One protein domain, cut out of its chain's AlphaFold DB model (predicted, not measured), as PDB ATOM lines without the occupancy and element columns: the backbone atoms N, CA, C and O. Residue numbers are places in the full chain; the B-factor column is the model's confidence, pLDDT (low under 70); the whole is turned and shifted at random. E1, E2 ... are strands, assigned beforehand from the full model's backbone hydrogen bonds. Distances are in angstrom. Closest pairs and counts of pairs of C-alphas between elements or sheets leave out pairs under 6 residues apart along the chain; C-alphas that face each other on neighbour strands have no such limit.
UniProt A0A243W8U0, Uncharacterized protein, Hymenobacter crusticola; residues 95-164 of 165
ATOM      1  N   MET A  95      41.253  24.528  -7.607       96.50
ATOM      2  CA  MET A  95      40.597  24.795  -8.885       96.50
ATOM      3  C   MET A  95      40.469  26.310  -9.050       96.50
ATOM      4  O   MET A  95      39.539  26.926  -8.524       96.50
ATOM      5  N   TYR A  96      41.433  26.916  -9.742       96.94
ATOM      6  CA  TYR A  96      41.529  28.368  -9.880       96.94
ATOM      7  C   TYR A  96      40.848  28.877 -11.159       96.94
ATOM      8  O   TYR A  96      41.290  28.589 -12.271       96.94
ATOM      9  N   PHE A  97      39.825  29.717 -11.003       95.38
ATOM     10  CA  PHE A  97      39.172  30.438 -12.095       95.38
ATOM     11  C   PHE A  97      39.562  31.916 -12.022       95.38
ATOM     12  O   PHE A  97      39.165  32.636 -11.106       95.38
ATOM     13  N   GLY A  98      40.380  32.362 -12.977       95.25
ATOM     14  CA  GLY A  98      40.798  33.759 -13.115       95.25
ATOM     15  C   GLY A  98      39.686  34.663 -13.650       95.25
ATOM     16  O   GLY A  98      38.539  34.255 -13.765       95.25
ATOM     17  N   SER A  99      40.003  35.912 -13.990       94.00
ATOM     18  CA  SER A  99      39.022  36.766 -14.671       94.00
ATOM     19  C   SER A  99      38.735  36.227 -16.074       94.00
ATOM     20  O   SER A  99      39.662  35.904 -16.816       94.00
ATOM     21  N   GLY A 100      37.454  36.134 -16.430       92.75
ATOM     22  CA  GLY A 100      37.006  35.563 -17.696       92.75
ATOM     23  C   GLY A 100      35.672  34.838 -17.564       92.75
ATOM     24  O   GLY A 100      35.156  34.658 -16.461       92.75
ATOM     25  N   ILE A 101      35.115  34.432 -18.704       90.25
ATOM     26  CA  ILE A 101      33.917  33.591 -18.766       90.25
ATOM     27  C   ILE A 101      34.377  32.150 -18.971       90.25
ATOM     28  O   ILE A 101      35.129  31.867 -19.903       90.25
ATOM     29  N   TYR A 102      33.938  31.257 -18.091       88.88
ATOM     30  CA  TYR A 102      34.266  29.839 -18.120       88.88
ATOM     31  C   TYR A 102      32.998  29.043 -18.365       88.88
ATOM     32  O   TYR A 102      32.103  29.004 -17.519       88.88
ATOM     33  N   THR A 103      32.958  28.381 -19.511       84.00
ATOM     34  CA  THR A 103      31.850  27.523 -19.920       84.00
ATOM     35  C   THR A 103      32.449  26.165 -20.276       84.00
ATOM     36  O   THR A 103      33.314  26.112 -21.154       84.00
ATOM     37  N   PRO A 104      32.072  25.070 -19.590       74.06
ATOM     38  CA  PRO A 104      32.524  23.737 -19.963       74.06
ATOM     39  C   PRO A 104      32.100  23.432 -21.408       74.06
ATOM     40  O   PRO A 104      30.916  23.580 -21.721       74.06
ATOM     41  N   PRO A 105      33.025  23.034 -22.298       59.44
ATOM     42  CA  PRO A 105      32.654  22.604 -23.633       59.44
ATOM     43  C   PRO A 105      31.944  21.244 -23.540       59.44
ATOM     44  O   PRO A 105      32.474  20.293 -22.971       59.44
ATOM     45  N   ASP A 106      30.743  21.172 -24.107       55.34
ATOM     46  CA  ASP A 106      30.130  19.937 -24.610       55.34
ATOM     47  C   ASP A 106      29.690  18.849 -23.608       55.34
ATOM     48  O   ASP A 106      29.976  17.669 -23.810       55.34
ATOM     49  N   LEU A 107      28.872  19.184 -22.599       50.19
ATOM     50  CA  LEU A 107      28.044  18.184 -21.899       50.19
ATOM     51  C   LEU A 107      26.637  18.714 -21.567       50.19
ATOM     52  O   LEU A 107      26.498  19.879 -21.181       50.19
ATOM     53  N   PRO A 108      25.583  17.877 -21.646       50.78
ATOM     54  CA  PRO A 108      24.274  18.244 -21.121       50.78
ATOM     55  C   PRO A 108      24.388  18.489 -19.609       50.78
ATOM     56  O   PRO A 108      24.664  17.571 -18.839       50.78
ATOM     57  N   GLY A 109      24.192  19.744 -19.194       57.78
ATOM     58  CA  GLY A 109      24.090  20.147 -17.788       57.78
ATOM     59  C   GLY A 109      25.238  20.987 -17.222       57.78
ATOM     60  O   GLY A 109      25.128  21.368 -16.061       57.78
ATOM     61  N   SER A 110      26.302  21.289 -17.988       77.62
ATOM     62  CA  SER A 110      27.418  22.168 -17.567       77.62
ATOM     63  C   SER A 110      27.846  21.943 -16.107       77.62
ATOM     64  O   SER A 110      27.796  22.857 -15.288       77.62
ATOM     65  N   VAL A 111      28.207  20.709 -15.745       86.12
ATOM     66  CA  VAL A 111      28.506  20.323 -14.355       86.12
ATOM     67  C   VAL A 111      30.011  20.192 -14.134       86.12
ATOM     68  O   VAL A 111      30.711  19.582 -14.938       86.12
ATOM     69  N   ILE A 112      30.504  20.713 -13.012       90.31
ATOM     70  CA  ILE A 112      31.873  20.531 -12.529       90.31
ATOM     71  C   ILE A 112      31.818  19.788 -11.198       90.31
ATOM     72  O   ILE A 112      31.319  20.308 -10.198       90.31
ATOM     73  N   HIS A 113      32.352  18.570 -11.184       93.12
ATOM     74  CA  HIS A 113      32.504  17.788  -9.964       93.12
ATOM     75  C   HIS A 113      33.729  18.263  -9.184       93.12
ATOM     76  O   HIS A 113      34.826  18.352  -9.735       93.12
ATOM     77  N   VAL A 114      33.536  18.561  -7.902       96.56
ATOM     78  CA  VAL A 114      34.580  19.049  -7.000       96.56
ATOM     79  C   VAL A 114      34.975  17.914  -6.049       96.56
ATOM     80  O   VAL A 114      34.146  17.499  -5.235       96.56
ATOM     81  N   PRO A 115      36.208  17.384  -6.139       97.44
ATOM     82  CA  PRO A 115      36.641  16.269  -5.304       97.44
ATOM     83  C   PRO A 115      36.991  16.716  -3.878       97.44
ATOM     84  O   PRO A 115      37.146  17.905  -3.596       97.44
ATOM     85  N   SER A 116      37.165  15.750  -2.970       98.44
ATOM     86  CA  SER A 116      37.630  16.013  -1.602       98.44
ATOM     87  C   SER A 116      38.945  16.795  -1.568       98.44
ATOM     88  O   SER A 116      39.775  16.673  -2.468       98.44
ATOM     89  N   ASN A 117      39.164  17.539  -0.483       98.25
ATOM     90  CA  ASN A 117      40.377  18.320  -0.225       98.25
ATOM     91  C   ASN A 117      40.677  19.345  -1.332       98.25
ATOM     92  O   ASN A 117      41.836  19.574  -1.669       98.25
ATOM     93  N   THR A 118      39.626  19.938  -1.906       98.44
ATOM     94  CA  THR A 118      39.740  20.888  -3.018       98.44
ATOM     95  C   THR A 118      39.214  22.259  -2.630       98.44
ATOM     96  O   THR A 118      38.118  22.397  -2.079       98.44
ATOM     97  N   THR A 119      39.976  23.292  -2.977       98.50
ATOM     98  CA  THR A 119      39.517  24.679  -2.934       98.50
ATOM     99  C   THR A 119      39.163  25.144  -4.342       98.50
ATOM    100  O   THR A 119      40.034  25.326  -5.183       98.50
ATOM    101  N   VAL A 120      37.882  25.367  -4.613       97.69
ATOM    102  CA  VAL A 120      37.425  26.103  -5.792       97.69
ATOM    103  C   VAL A 120      37.540  27.590  -5.496       97.69
ATOM    104  O   VAL A 120      36.921  28.090  -4.557       97.69
ATOM    105  N   TYR A 121      38.326  28.302  -6.297       97.81
ATOM    106  CA  TYR A 121      38.515  29.737  -6.158       97.81
ATOM    107  C   TYR A 121      38.047  30.478  -7.409       97.81
ATOM    108  O   TYR A 121      38.591  30.283  -8.496       97.81
ATOM    109  N   LEU A 122      37.053  31.351  -7.244       96.25
ATOM    110  CA  LEU A 122      36.529  32.224  -8.294       96.25
ATOM    111  C   LEU A 122      37.081  33.640  -8.101       96.25
ATOM    112  O   LEU A 122      36.604  34.387  -7.244       96.25
ATOM    113  N   ALA A 123      38.072  34.039  -8.895       95.00
ATOM    114  CA  ALA A 123      38.644  35.379  -8.817       95.00
ATOM    115  C   ALA A 123      37.595  36.466  -9.116       95.00
ATOM    116  O   ALA A 123      36.607  36.244  -9.817       95.00
ATOM    117  N   GLY A 124      37.827  37.686  -8.621       92.38
ATOM    118  CA  GLY A 124      37.027  38.844  -9.026       92.38
ATOM    119  C   GLY A 124      37.014  39.001 -10.552       92.38
ATOM    120  O   GLY A 124      38.068  39.045 -11.184       92.38
ATOM    121  N   GLY A 125      35.818  39.063 -11.141       90.31
ATOM    122  CA  GLY A 125      35.636  39.106 -12.595       90.31
ATOM    123  C   GLY A 125      35.653  37.739 -13.291       90.31
ATOM    124  O   GLY A 125      35.625  37.706 -14.521       90.31
ATOM    125  N   ALA A 126      35.710  36.631 -12.549       94.19
ATOM    126  CA  ALA A 126      35.388  35.302 -13.063       94.19
ATOM    127  C   ALA A 126      33.864  35.147 -13.172       94.19
ATOM    128  O   ALA A 126      33.141  35.497 -12.237       94.19
ATOM    129  N   VAL A 127      33.380  34.594 -14.280       92.38
ATOM    130  CA  VAL A 127      31.990  34.156 -14.454       92.38
ATOM    131  C   VAL A 127      32.020  32.688 -14.843       92.38
ATOM    132  O   VAL A 127      32.456  32.339 -15.937       92.38
ATOM    133  N   LEU A 128      31.589  31.825 -13.932       91.56
ATOM    134  CA  LEU A 128      31.523  30.390 -14.136       91.56
ATOM    135  C   LEU A 128      30.100  29.993 -14.525       91.56
ATOM    136  O   LEU A 128      29.190  30.013 -13.699       91.56
ATOM    137  N   GLN A 129      29.924  29.606 -15.785       89.75
ATOM    138  CA  GLN A 129      28.661  29.123 -16.339       89.75
ATOM    139  C   GLN A 129      28.567  27.604 -16.202       89.75
ATOM    140  O   GLN A 129      28.477  26.866 -17.185       89.75
ATOM    141  N   ALA A 130      28.641  27.141 -14.957       87.19
ATOM    142  CA  ALA A 130      28.566  25.733 -14.612       87.19
ATOM    143  C   ALA A 130      28.019  25.532 -13.198       87.19
ATOM    144  O   ALA A 130      28.189  26.385 -12.327       87.19
ATOM    145  N   LYS A 131      27.385  24.384 -12.968       89.38
ATOM    146  CA  LYS A 131      26.985  23.918 -11.641       89.38
ATOM    147  C   LYS A 131      28.183  23.265 -10.964       89.38
ATOM    148  O   LYS A 131      28.788  22.363 -11.539       89.38
ATOM    149  N   LEU A 132      28.488  23.650  -9.728       93.31
ATOM    150  CA  LEU A 132      29.457  22.926  -8.901       93.31
ATOM    151  C   LEU A 132      28.750  21.797  -8.145       93.31
ATOM    152  O   LEU A 132      27.757  22.045  -7.463       93.31
ATOM    153  N   VAL A 133      29.253  20.569  -8.252       94.38
ATOM    154  CA  VAL A 133      28.724  19.398  -7.538       94.38
ATOM    155  C   VAL A 133      29.780  18.858  -6.586       94.38
ATOM    156  O   VAL A 133      30.839  18.403  -7.014       94.38
ATOM    157  N   VAL A 134      29.462  18.889  -5.297       97.19
ATOM    158  CA  VAL A 134      30.239  18.291  -4.210       97.19
ATOM    159  C   VAL A 134      29.466  17.065  -3.729       97.19
ATOM    160  O   VAL A 134      28.533  17.188  -2.936       97.19
ATOM    161  N   ASP A 135      29.813  15.890  -4.245       97.19
ATOM    162  CA  ASP A 135      29.124  14.634  -3.934       97.19
ATOM    163  C   ASP A 135      30.091  13.616  -3.326       97.19
ATOM    164  O   ASP A 135      31.180  13.409  -3.860       97.19
ATOM    165  N   HIS A 136      29.701  12.995  -2.206       98.38
ATOM    166  CA  HIS A 136      30.528  12.036  -1.458       98.38
ATOM    167  C   HIS A 136      31.958  12.538  -1.160       98.38
ATOM    168  O   HIS A 136      32.917  11.763  -1.161       98.38
ATOM    169  N   ALA A 137      32.105  13.838  -0.894       98.12
ATOM    170  CA  ALA A 137      33.391  14.502  -0.724       98.12
ATOM    171  C   ALA A 137      33.564  15.103   0.679       98.12
ATOM    172  O   ALA A 137      32.614  15.292   1.444       98.12
ATOM    173  N   GLU A 138      34.803  15.425   1.033       98.38
ATOM    174  CA  GLU A 138      35.113  16.094   2.293       98.38
ATOM    175  C   GLU A 138      36.183  17.173   2.162       98.38
ATOM    176  O   GLU A 138      37.029  17.110   1.275       98.38
ATOM    177  N   ASN A 139      36.152  18.158   3.062       98.31
ATOM    178  CA  ASN A 139      37.123  19.258   3.129       98.31
ATOM    179  C   ASN A 139      37.177  20.075   1.827       98.31
ATOM    180  O   ASN A 139      38.239  20.290   1.244       98.31
ATOM    181  N   VAL A 140      36.006  20.517   1.365       98.62
ATOM    182  CA  VAL A 140      35.863  21.338   0.158       98.62
ATOM    183  C   VAL A 140      35.612  22.789   0.537       98.62
ATOM    184  O   VAL A 140      34.849  23.090   1.456       98.62
ATOM    185  N   ARG A 141      36.236  23.710  -0.192       98.19
ATOM    186  CA  ARG A 141      36.030  25.152  -0.026       98.19
ATOM    187  C   ARG A 141      35.686  25.765  -1.371       98.19
ATOM    188  O   ARG A 141      36.423  25.569  -2.323       98.19
ATOM    189  N   ILE A 142      34.594  26.507  -1.456       97.38
ATOM    190  CA  ILE A 142      34.203  27.271  -2.640       97.38
ATOM    191  C   ILE A 142      34.234  28.733  -2.223       97.38
ATOM    192  O   ILE A 142      33.408  29.170  -1.437       97.38
ATOM    193  N   ILE A 143      35.242  29.470  -2.676       96.56
ATOM    194  CA  ILE A 143      35.537  30.824  -2.197       96.56
ATOM    195  C   ILE A 143      35.862  31.770  -3.357       96.56
ATOM    196  O   ILE A 143      36.069  31.355  -4.498       96.56
ATOM    197  N   GLY A 144      35.929  33.065  -3.054       94.50
ATOM    198  CA  GLY A 144      36.334  34.113  -3.988       94.50
ATOM    199  C   GLY A 144      35.265  35.182  -4.213       94.50
ATOM    200  O   GLY A 144      34.323  35.340  -3.432       94.50
ATOM    201  N   ARG A 145      35.449  35.973  -5.270       93.38
ATOM    202  CA  ARG A 145      34.629  37.145  -5.634       93.38
ATOM    203  C   ARG A 145      33.971  37.028  -7.013       93.38
ATOM    204  O   ARG A 145      33.337  37.988  -7.456       93.38
ATOM    205  N   GLY A 146      34.165  35.909  -7.705       92.62
ATOM    206  CA  GLY A 146      33.539  35.635  -8.993       92.62
ATOM    207  C   GLY A 146      32.058  35.271  -8.881       92.62
ATOM    208  O   GLY A 146      31.472  35.254  -7.799       92.62
ATOM    209  N   ILE A 147      31.449  35.008 -10.032       91.94
ATOM    210  CA  ILE A 147      30.017  34.751 -10.186       91.94
ATOM    211  C   ILE A 147      29.825  33.310 -10.648       91.94
ATOM    212  O   ILE A 147      30.425  32.898 -11.637       91.94
ATOM    213  N   LEU A 148      28.957  32.568  -9.963       90.38
ATOM    214  CA  LEU A 148      28.338  31.355 -10.498       90.38
ATOM    215  C   LEU A 148      27.073  31.760 -11.252       90.38
ATOM    216  O   LEU A 148      26.127  32.262 -10.647       90.38
ATOM    217  N   ASP A 149      27.078  31.573 -12.566       86.94
ATOM    218  CA  ASP A 149      25.995  31.960 -13.468       86.94
ATOM    219  C   ASP A 149      25.277  30.704 -13.977       86.94
ATOM    220  O   ASP A 149      25.599  30.144 -15.028       86.94
ATOM    221  N   GLN A 150      24.342  30.211 -13.161       75.31
ATOM    222  CA  GLN A 150      23.472  29.073 -13.464       75.31
ATOM    223  C   GLN A 150      22.062  29.335 -12.918       75.31
ATOM    224  O   GLN A 150      21.899  29.403 -11.697       75.31
ATOM    225  N   PRO A 151      21.031  29.449 -13.776       61.19
ATOM    226  CA  PRO A 151      19.676  29.794 -13.341       61.19
ATOM    227  C   PRO A 151      18.960  28.671 -12.571       61.19
ATOM    228  O   PRO A 151      17.981  28.951 -11.885       61.19
ATOM    229  N   GLU A 152      19.429  27.418 -12.653       68.12
ATOM    230  CA  GLU A 152      18.749  26.264 -12.040       68.12
ATOM    231  C   GLU A 152      19.359  25.818 -10.701       68.12
ATOM    232  O   GLU A 152      18.637  25.677  -9.714       68.12
ATOM    233  N   ARG A 153      20.678  25.566 -10.643       72.75
ATOM    234  CA  ARG A 153      21.400  25.133  -9.428       72.75
ATOM    235  C   ARG A 153      22.853  25.618  -9.480       72.75
ATOM    236  O   ARG A 153      23.615  25.142 -10.311       72.75
ATOM    237  N   GLY A 154      23.244  26.548  -8.602       85.94
ATOM    238  CA  GLY A 154      24.616  27.083  -8.553       85.94
ATOM    239  C   GLY A 154      25.626  26.109  -7.934       85.94
ATOM    240  O   GLY A 154      26.603  25.727  -8.576       85.94
ATOM    241  N   VAL A 155      25.366  25.668  -6.699       92.56
ATOM    242  CA  VAL A 155      26.160  24.649  -5.993       92.56
ATOM    243  C   VAL A 155      25.227  23.569  -5.457       92.56
ATOM    244  O   VAL A 155      24.201  23.879  -4.855       92.56
ATOM    245  N   GLU A 156      25.585  22.305  -5.657       93.50
ATOM    246  CA  GLU A 156      24.909  21.148  -5.073       93.50
ATOM    247  C   GLU A 156      25.880  20.391  -4.172       93.50
ATOM    248  O   GLU A 156      26.993  20.072  -4.584       93.50
ATOM    249  N   VAL A 157      25.452  20.124  -2.937       95.75
ATOM    250  CA  VAL A 157      26.244  19.405  -1.936       95.75
ATOM    251  C   VAL A 157      25.441  18.208  -1.445       95.75
ATOM    252  O   VAL A 157      24.368  18.377  -0.864       95.75
ATOM    253  N   THR A 158      25.959  17.004  -1.660       97.06
ATOM    254  CA  THR A 158      25.304  15.734  -1.316       97.06
ATOM    255  C   THR A 158      26.294  14.789  -0.643       97.06
ATOM    256  O   THR A 158      27.466  14.731  -1.007       97.06
ATOM    257  N   PHE A 159      25.846  14.084   0.401       97.50
ATOM    258  CA  PHE A 159      26.632  13.071   1.132       97.50
ATOM    259  C   PHE A 159      28.062  13.501   1.527       97.50
ATOM    260  O   PHE A 159      28.973  12.680   1.587       97.50
ATOM    261  N   SER A 160      28.257  14.793   1.801       97.88
ATOM    262  CA  SER A 160      29.575  15.412   1.971       97.88
ATOM    263  C   SER A 160      29.740  16.049   3.353       97.88
ATOM    264  O   SER A 160      28.758  16.351   4.034       97.88
ATOM    265  N   ARG A 161      30.989  16.260   3.783       97.62
ATOM    266  CA  ARG A 161      31.341  16.798   5.116       97.62
ATOM    267  C   ARG A 161      32.392  17.901   5.009       97.62
ATOM    268  O   ARG A 161      33.214  17.885   4.106       97.62
ATOM    269  N   ASN A 162      32.391  18.856   5.940       97.81
ATOM    270  CA  ASN A 162      33.335  19.986   5.943       97.81
ATOM    271  C   ASN A 162      33.374  20.746   4.602       97.81
ATOM    272  O   ASN A 162      34.437  20.922   4.007       97.81
ATOM    273  N   VAL A 163      32.205  21.170   4.116       97.50
ATOM    274  CA  VAL A 163      32.077  21.990   2.904       97.50
ATOM    275  C   VAL A 163      31.835  23.445   3.302       97.50
ATOM    276  O   VAL A 163      30.925  23.724   4.079       97.50
ATOM    277  N   THR A 164      32.650  24.365   2.786       96.56
ATOM    278  CA  THR A 164      32.526  25.819   3.004       96.56
ATOM    279  C   THR A 164      32.168  26.512   1.692       96.56
ATOM    280  O   THR A 164      32.802  26.217   0.679       96.56
TER     281      THR A 164
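This is residues 95 to 164 of the 165 residues of an uncharacterized protein of Hymenobacter crusticola (UniProt A0A243W8U0). The chain is wound in stacked turns, a short three-sided solenoid whose walls are the sheet E1 E4 E7 E9, the sheet E3 E6 E8 and the narrow pair E2 E5. One turn runs E1 E2 E3, the next E4 E5 E6, the third E7, residues 147 to 148 and E8, and E9 adds one more strand to the largest wall. The printed part has 70 residues, with no named helix and nine named strands, E1 to E9 in order; the class is all strand, and in each sheet, ordered as named, neighbours are parallel. It is compact, with a radius of gyration of the C-alphas of 11.5 A, and rounded, spanning 30 by 26 by 18 A.

Look first at the largest sheet, E1 (residues 95 to 97), E4 (119 to 122), E7 (138 to 144) and E9 (161 to 164), where E1 and E9 are edge strands. E1 and E4 are parallel at 3 degrees, with N 95 and O 119 2.8 A apart, within hydrogen-bond range. E4 and E7 are parallel at 18 degrees, with N 120 and O 141 at 2.7 A. E7 and E9 are parallel at 6 degrees, with N 142 and O 164 at 2.8 A. The pairing is staggered: E7 pairs with E9 over residues 138 to 141 and with E4 over 141 to 144. In the second sheet, find E6 (131 to 135) as the inner strand between E3 (111 to 113) and E8 (155 to 158). N 112 and O 131 are 2.8 A apart, as are N 156 and O 132. In the third, E2 (100 to 102) and E5 (126 to 128) are parallel at 14 degrees, with N 127 and O 100 at 2.8 A; residues 127 to 128 of E5 also pair, parallel, with 147 to 148. E5 runs on into E6 across a break of 2 residues, at 69 degrees. E1 and E3 are apart, as are E4 and E8.

Find C-alpha 95 at (40.597, 24.795, -8.885), where E1 begins. E7 is the longest strand, 19.1 A from C-alpha 138 at (35.113, 16.094, 2.293) to C-alpha 144. E6 measures 12.3 A, E8 10.1 A, E4 9.7 A and E9 9.3 A; E1, E2, E3 and E5 have three residues each. E9 ends at C-alpha 164, at (32.526, 25.819, 3.004).

The C-alphas farthest apart are those of Gly 100 and Phe 159, at 31.1 A. The printed part has no cut and no long link; the links E2 to E3, 8 residues, and E7 to E8, 10 residues, are short, and the others are tight. Look for low confidence at residues 105 to 109 and 151 to 152, where pLDDT is under 70; the mean of the printed part is 89.6.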